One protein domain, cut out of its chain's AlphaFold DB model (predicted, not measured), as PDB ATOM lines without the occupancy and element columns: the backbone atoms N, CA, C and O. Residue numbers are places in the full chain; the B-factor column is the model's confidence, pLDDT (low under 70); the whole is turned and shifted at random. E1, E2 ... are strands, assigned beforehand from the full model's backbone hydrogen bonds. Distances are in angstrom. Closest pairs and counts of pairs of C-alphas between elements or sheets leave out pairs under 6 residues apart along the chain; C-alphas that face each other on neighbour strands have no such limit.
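This is residues 116 to 170 of the 309 residues of an uncharacterized protein of Sphingobacteriales bacterium (UniProt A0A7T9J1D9). Little regular structure is present: two hairpins, E1 with E2 and E3 with E4, sit side by side in one small, strongly twisted sheet, with loops making up the rest. The printed part has 55 residues, 20 of them in four named strands, E1 E2 E3 E4 along the chain, class all strand. The mixed sheet runs E2 E1 E3 E4. The whole is compact, radius of gyration of the C-alphas 11.1 A, spanning 31 by 29 by 16 A.

E1, residues 116 to 118, begins at C-alpha 116 (12.404, -41.028, -13.420). E2 is residues 124 to 128. E3, residues 139 to 145, is 19.9 A long from first to last C-alpha. E4, residues 161 to 165, 13.9 A, ends at C-alpha 165 (17.642, -43.099, -1.871).

E1 and E2 form an antiparallel hairpin, 136 degrees, with N 117 and O 125 2.7 A apart. E1 and E3 are parallel, 30 degrees, with N 116 and O 142 2.9 A apart. E3 and E4 form an antiparallel hairpin, 148 degrees, with N 141 and O 164 2.8 A apart. The edge strands E2 and E4 are apart.

The farthest C-alphas, of Asp 121 and Asn 136, are 32.6 A apart. The printed part has no cut. The link E3 to E4, 15 residues, is long. Residues 128 and 153 to 156 have pLDDT under 70.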
ATOM      1  N   TYR A 116      11.427 -41.416 -12.420       84.12
ATOM      2  CA  TYR A 116      12.404 -41.028 -13.420       84.12
ATOM      3  C   TYR A 116      12.530 -42.083 -14.522       84.12
ATOM      4  O   TYR A 116      12.431 -43.285 -14.280       84.12
ATOM      5  N   GLY A 117      12.766 -41.627 -15.744       87.81
ATOM      6  CA  GLY A 117      13.133 -42.422 -16.904       87.81
ATOM      7  C   GLY A 117      14.530 -42.045 -17.376       87.81
ATOM      8  O   GLY A 117      14.881 -40.866 -17.372       87.81
ATOM      9  N   VAL A 118      15.323 -43.030 -17.787       91.69
ATOM     10  CA  VAL A 118      16.606 -42.796 -18.462       91.69
ATOM     11  C   VAL A 118      16.496 -43.147 -19.939       91.69
ATOM     12  O   VAL A 118      16.031 -44.230 -20.304       91.69
ATOM     13  N   THR A 119      16.903 -42.228 -20.801       88.12
ATOM     14  CA  THR A 119      16.959 -42.437 -22.248       88.12
ATOM     15  C   THR A 119      18.256 -43.154 -22.660       88.12
ATOM     16  O   THR A 119      19.201 -43.233 -21.873       88.12
ATOM     17  N   PRO A 120      18.351 -43.705 -23.886       86.38
ATOM     18  CA  PRO A 120      19.589 -44.329 -24.360       86.38
ATOM     19  C   PRO A 120      20.807 -43.392 -24.339       86.38
ATOM     20  O   PRO A 120      21.915 -43.855 -24.115       86.38
ATOM     21  N   ASP A 121      20.615 -42.089 -24.513       85.00
ATOM     22  CA  ASP A 121      21.628 -41.029 -24.392       85.00
ATOM     23  C   ASP A 121      21.969 -40.657 -22.932       85.00
ATOM     24  O   ASP A 121      22.696 -39.702 -22.669       85.00
ATOM     25  N   GLY A 122      21.465 -41.412 -21.950       84.75
ATOM     26  CA  GLY A 122      21.778 -41.228 -20.532       84.75
ATOM     27  C   GLY A 122      21.132 -40.004 -19.893       84.75
ATOM     28  O   GLY A 122      21.480 -39.649 -18.769       84.75
ATOM     29  N   VAL A 123      20.179 -39.363 -20.572       88.50
ATOM     30  CA  VAL A 123      19.419 -38.253 -20.005       88.50
ATOM     31  C   VAL A 123      18.368 -38.817 -19.056       88.50
ATOM     32  O   VAL A 123      17.518 -39.630 -19.430       88.50
ATOM     33  N   ILE A 124      18.442 -38.391 -17.797       90.19
ATOM     34  CA  ILE A 124      17.493 -38.771 -16.755       90.19
ATOM     35  C   ILE A 124      16.431 -37.680 -16.670       90.19
ATOM     36  O   ILE A 124      16.717 -36.527 -16.358       90.19
ATOM     37  N   THR A 125      15.188 -38.044 -16.958       85.25
ATOM     38  CA  THR A 125      14.040 -37.134 -16.912       85.25
ATOM     39  C   THR A 125      12.969 -37.685 -16.001       85.25
ATOM     40  O   THR A 125      12.833 -38.889 -15.821       85.25
ATOM     41  N   LYS A 126      12.182 -36.796 -15.413       82.31
ATOM     42  CA  LYS A 126      10.986 -37.181 -14.675       82.31
ATOM     43  C   LYS A 126       9.872 -37.544 -15.665       82.31
ATOM     44  O   LYS A 126       9.596 -36.763 -16.572       82.31
ATOM     45  N   ILE A 127       9.249 -38.712 -15.497       76.69
ATOM     46  CA  ILE A 127       8.288 -39.288 -16.457       76.69
ATOM     47  C   ILE A 127       6.884 -39.526 -15.890       76.69
ATOM     48  O   ILE A 127       5.913 -39.487 -16.644       76.69
ATOM     49  N   ASP A 128       6.755 -39.798 -14.593       66.94
ATOM     50  CA  ASP A 128       5.469 -39.861 -13.896       66.94
ATOM     51  C   ASP A 128       5.662 -39.502 -12.420       66.94
ATOM     52  O   ASP A 128       6.752 -39.086 -12.043       66.94
ATOM     53  N   ASP A 129       4.620 -39.628 -11.602       70.06
ATOM     54  CA  ASP A 129       4.601 -39.110 -10.235       70.06
ATOM     55  C   ASP A 129       4.248 -40.203  -9.189       70.06
ATOM     56  O   ASP A 129       3.624 -39.934  -8.159       70.06
ATOM     57  N   LYS A 130       4.591 -41.475  -9.448       71.19
ATOM     58  CA  LYS A 130       4.287 -42.619  -8.563       71.19
ATOM     59  C   LYS A 130       5.292 -42.760  -7.406       71.19
ATOM     60  O   LYS A 130       6.497 -42.686  -7.605       71.19
ATOM     61  N   LYS A 131       4.797 -43.036  -6.189       76.88
ATOM     62  CA  LYS A 131       5.636 -43.331  -5.006       76.88
ATOM     63  C   LYS A 131       6.112 -44.782  -4.983       76.88
ATOM     64  O   LYS A 131       5.336 -45.693  -5.289       76.88
ATOM     65  N   TYR A 132       7.343 -44.980  -4.519       80.69
ATOM     66  CA  TYR A 132       7.942 -46.290  -4.282       80.69
ATOM     67  C   TYR A 132       8.585 -46.340  -2.902       80.69
ATOM     68  O   TYR A 132       8.994 -45.314  -2.356       80.69
ATOM     69  N   TYR A 133       8.638 -47.547  -2.352       83.12
ATOM     70  CA  TYR A 133       9.171 -47.822  -1.029       83.12
ATOM     71  C   TYR A 133      10.086 -49.039  -1.109       83.12
ATOM     72  O   TYR A 133       9.754 -49.991  -1.820       83.12
ATOM     73  N   ASP A 134      11.203 -48.991  -0.387       85.12
ATOM     74  CA  ASP A 134      12.085 -50.142  -0.206       85.12
ATOM     75  C   ASP A 134      11.421 -51.220   0.679       85.12
ATOM     76  O   ASP A 134      10.325 -51.041   1.224       85.12
ATOM     77  N   GLU A 135      12.102 -52.353   0.859       85.75
ATOM     78  CA  GLU A 135      11.628 -53.456   1.710       85.75
ATOM     79  C   GLU A 135      11.438 -53.053   3.186       85.75
ATOM     80  O   GLU A 135      10.683 -53.697   3.915       85.75
ATOM     81  N   ASN A 136      12.086 -51.970   3.620       87.50
ATOM     82  CA  ASN A 136      12.009 -51.429   4.976       87.50
ATOM     83  C   ASN A 136      10.918 -50.351   5.123       87.50
ATOM     84  O   ASN A 136      10.716 -49.831   6.221       87.50
ATOM     85  N   GLY A 137      10.207 -50.009   4.042       82.19
ATOM     86  CA  GLY A 137       9.174 -48.978   4.018       82.19
ATOM     87  C   GLY A 137       9.695 -47.542   3.882       82.19
ATOM     88  O   GLY A 137       8.913 -46.604   4.046       82.19
ATOM     89  N   ASN A 138      10.978 -47.337   3.577       86.00
ATOM     90  CA  ASN A 138      11.525 -46.014   3.285       86.00
ATOM     91  C   ASN A 138      11.184 -45.602   1.854       86.00
ATOM     92  O   ASN A 138      11.274 -46.402   0.927       86.00
ATOM     93  N   GLU A 139      10.824 -44.337   1.659       85.75
ATOM     94  CA  GLU A 139      10.568 -43.787   0.327       85.75
ATOM     95  C   GLU A 139      11.863 -43.709  -0.499       85.75
ATOM     96  O   GLU A 139      12.902 -43.262  -0.002       85.75
ATOM     97  N   VAL A 140      11.783 -44.116  -1.767       89.19
ATOM     98  CA  VAL A 140      12.913 -44.192  -2.706       89.19
ATOM     99  C   VAL A 140      12.570 -43.534  -4.042       89.19
ATOM    100  O   VAL A 140      11.409 -43.511  -4.453       89.19
ATOM    101  N   ASP A 141      13.588 -43.030  -4.740       89.62
ATOM    102  CA  ASP A 141      13.448 -42.596  -6.129       89.62
ATOM    103  C   ASP A 141      13.506 -43.833  -7.037       89.62
ATOM    104  O   ASP A 141      14.436 -44.636  -6.946       89.62
ATOM    105  N   MET A 142      12.541 -43.977  -7.946       90.75
ATOM    106  CA  MET A 142      12.516 -45.063  -8.931       90.75
ATOM    107  C   MET A 142      12.997 -44.561 -10.288       90.75
ATOM    108  O   MET A 142      12.442 -43.604 -10.829       90.75
ATOM    109  N   LEU A 143      13.977 -45.255 -10.861       92.44
ATOM    110  CA  LEU A 143      14.447 -45.061 -12.225       92.44
ATOM    111  C   LEU A 143      14.022 -46.239 -13.098       92.44
ATOM    112  O   LEU A 143      14.265 -47.394 -12.747       92.44
ATOM    113  N   VAL A 144      13.451 -45.962 -14.265       91.81
ATOM    114  CA  VAL A 144      13.140 -46.972 -15.283       91.81
ATOM    115  C   VAL A 144      13.871 -46.691 -16.590       91.81
ATOM    116  O   VAL A 144      14.183 -45.551 -16.917       91.81
ATOM    117  N   VAL A 145      14.114 -47.729 -17.385       90.44
ATOM    118  CA  VAL A 145      14.664 -47.561 -18.737       90.44
ATOM    119  C   VAL A 145      13.588 -47.061 -19.694       90.44
ATOM    120  O   VAL A 145      12.558 -47.717 -19.872       90.44
ATOM    121  N   GLY A 146      13.869 -45.961 -20.379       85.06
ATOM    122  CA  GLY A 146      13.005 -45.310 -21.354       85.06
ATOM    123  C   GLY A 146      12.127 -44.209 -20.762       85.06
ATOM    124  O   GLY A 146      11.992 -44.052 -19.555       85.06
ATOM    125  N   GLU A 147      11.471 -43.474 -21.651       79.31
ATOM    126  CA  GLU A 147      10.709 -42.258 -21.321       79.31
ATOM    127  C   GLU A 147       9.307 -42.534 -20.755       79.31
ATOM    128  O   GLU A 147       8.538 -41.615 -20.492       79.31
ATOM    129  N   LYS A 148       8.916 -43.808 -20.647       74.81
ATOM    130  CA  LYS A 148       7.583 -44.212 -20.190       74.81
ATOM    131  C   LYS A 148       7.650 -45.496 -19.384       74.81
ATOM    132  O   LYS A 148       8.278 -46.476 -19.804       74.81
ATOM    133  N   VAL A 149       6.887 -45.528 -18.297       74.69
ATOM    134  CA  VAL A 149       6.607 -46.760 -17.564       74.69
ATOM    135  C   VAL A 149       5.683 -47.649 -18.399       74.69
ATOM    136  O   VAL A 149       4.579 -47.276 -18.789       74.69
ATOM    137  N   LYS A 150       6.149 -48.859 -18.683       75.88
ATOM    138  CA  LYS A 150       5.408 -49.958 -19.297       75.88
ATOM    139  C   LYS A 150       4.973 -50.880 -18.176       75.88
ATOM    140  O   LYS A 150       5.804 -51.350 -17.403       75.88
ATOM    141  N   LEU A 151       3.681 -51.163 -18.120       72.88
ATOM    142  CA  LEU A 151       3.100 -52.063 -17.134       72.88
ATOM    143  C   LEU A 151       2.727 -53.398 -17.782       72.88
ATOM    144  O   LEU A 151       2.417 -53.463 -18.976       72.88
ATOM    145  N   ASP A 152       2.775 -54.472 -17.005       70.12
ATOM    146  CA  ASP A 152       2.204 -55.756 -17.388       70.12
ATOM    147  C   ASP A 152       0.673 -55.781 -17.169       70.12
ATOM    148  O   ASP A 152       0.058 -54.802 -16.741       70.12
ATOM    149  N   LYS A 153       0.027 -56.919 -17.459       58.88
ATOM    150  CA  LYS A 153      -1.431 -57.073 -17.284       58.88
ATOM    151  C   LYS A 153      -1.887 -56.995 -15.818       58.88
ATOM    152  O   LYS A 153      -3.086 -56.876 -15.582       58.88
ATOM    153  N   LYS A 154      -0.966 -57.103 -14.857       56.72
ATOM    154  CA  LYS A 154      -1.215 -57.027 -13.414       56.72
ATOM    155  C   LYS A 154      -0.902 -55.639 -12.841       56.72
ATOM    156  O   LYS A 154      -1.205 -55.397 -11.677       56.72
ATOM    157  N   GLY A 155      -0.356 -54.723 -13.647       57.41
ATOM    158  CA  GLY A 155       0.017 -53.371 -13.228       57.41
ATOM    159  C   GLY A 155       1.440 -53.251 -12.668       57.41
ATOM    160  O   GLY A 155       1.761 -52.233 -12.054       57.41
ATOM    161  N   GLU A 156       2.297 -54.255 -12.871       68.62
ATOM    162  CA  GLU A 156       3.705 -54.237 -12.460       68.62
ATOM    163  C   GLU A 156       4.600 -53.628 -13.544       68.62
ATOM    164  O   GLU A 156       4.368 -53.817 -14.740       68.62
ATOM    165  N   ILE A 157       5.645 -52.899 -13.137       75.38
ATOM    166  CA  ILE A 157       6.610 -52.295 -14.069       75.38
ATOM    167  C   ILE A 157       7.350 -53.397 -14.825       75.38
ATOM    168  O   ILE A 157       8.057 -54.204 -14.225       75.38
ATOM    169  N   LYS A 158       7.218 -53.372 -16.149       84.00
ATOM    170  CA  LYS A 158       7.887 -54.266 -17.093       84.00
ATOM    171  C   LYS A 158       9.244 -53.727 -17.558       84.00
ATOM    172  O   LYS A 158      10.071 -54.503 -18.031       84.00
ATOM    173  N   ASN A 159       9.473 -52.412 -17.493       85.38
ATOM    174  CA  ASN A 159      10.786 -51.839 -17.799       85.38
ATOM    175  C   ASN A 159      11.826 -52.402 -16.833       85.38
ATOM    176  O   ASN A 159      11.524 -52.705 -15.678       85.38
ATOM    177  N   GLN A 160      13.069 -52.455 -17.297       90.81
ATOM    178  CA  GLN A 160      14.185 -52.544 -16.370       90.81
ATOM    179  C   GLN A 160      14.146 -51.314 -15.464       90.81
ATOM    180  O   GLN A 160      13.875 -50.206 -15.938       90.81
ATOM    181  N   LYS A 161      14.345 -51.530 -14.167       92.12
ATOM    182  CA  LYS A 161      14.204 -50.501 -13.144       92.12
ATOM    183  C   LYS A 161      15.243 -50.668 -12.044       92.12
ATOM    184  O   LYS A 161      15.697 -51.784 -11.798       92.12
ATOM    185  N   THR A 162      15.564 -49.574 -11.376       94.19
ATOM    186  CA  THR A 162      16.333 -49.552 -10.134       94.19
ATOM    187  C   THR A 162      15.753 -48.485  -9.221       94.19
ATOM    188  O   THR A 162      15.166 -47.513  -9.687       94.19
ATOM    189  N   GLU A 163      15.940 -48.652  -7.925       92.56
ATOM    190  CA  GLU A 163      15.583 -47.654  -6.922       92.56
ATOM    191  C   GLU A 163      16.838 -47.093  -6.268       92.56
ATOM    192  O   GLU A 163      17.842 -47.791  -6.181       92.56
ATOM    193  N   VAL A 164      16.815 -45.851  -5.810       92.19
ATOM    194  CA  VAL A 164      17.895 -45.234  -5.027       92.19
ATOM    195  C   VAL A 164      17.287 -44.402  -3.910       92.19
ATOM    196  O   VAL A 164      16.096 -44.089  -3.942       92.19
ATOM    197  N   LYS A 165      18.091 -44.019  -2.916       90.69
ATOM    198  CA  LYS A 165      17.642 -43.099  -1.871       90.69
ATOM    199  C   LYS A 165      16.923 -41.875  -2.457       90.69
ATOM    200  O   LYS A 165      17.335 -41.316  -3.471       90.69
ATOM    201  N   LYS A 166      15.858 -41.452  -1.776       87.56
ATOM    202  CA  LYS A 166      15.046 -40.297  -2.164       87.56
ATOM    203  C   LYS A 166      15.887 -39.042  -2.444       87.56
ATOM    204  O   LYS A 166      16.799 -38.724  -1.677       87.56
ATOM    205  N   ASN A 167      15.488 -38.274  -3.458       83.69
ATOM    206  CA  ASN A 167      16.097 -37.023  -3.932       83.69
ATOM    207  C   ASN A 167      17.481 -37.160  -4.592       83.69
ATOM    208  O   ASN A 167      18.118 -36.143  -4.881       83.69
ATOM    209  N   VAL A 168      17.967 -38.375  -4.842       87.81
ATOM    210  CA  VAL A 168      19.228 -38.586  -5.561       87.81
ATOM    211  C   VAL A 168      19.051 -38.248  -7.042       87.81
ATOM    212  O   VAL A 168      19.856 -37.501  -7.597       87.81
ATOM    213  N   LEU A 169      17.976 -38.722  -7.680       88.00
ATOM    214  CA  LEU A 169      17.780 -38.558  -9.129       88.00
ATOM    215  C   LEU A 169      17.409 -37.128  -9.526       88.00
ATOM    216  O   LEU A 169      17.691 -36.707 -10.644       88.00
ATOM    217  N   LYS A 170      16.885 -36.335  -8.589       84.56
ATOM    218  CA  LYS A 170      16.616 -34.904  -8.787       84.56
ATOM    219  C   LYS A 170      17.870 -34.100  -9.151       84.56
ATOM    220  O   LYS A 170      17.776 -33.043  -9.771       84.56
TER     221      LYS A 170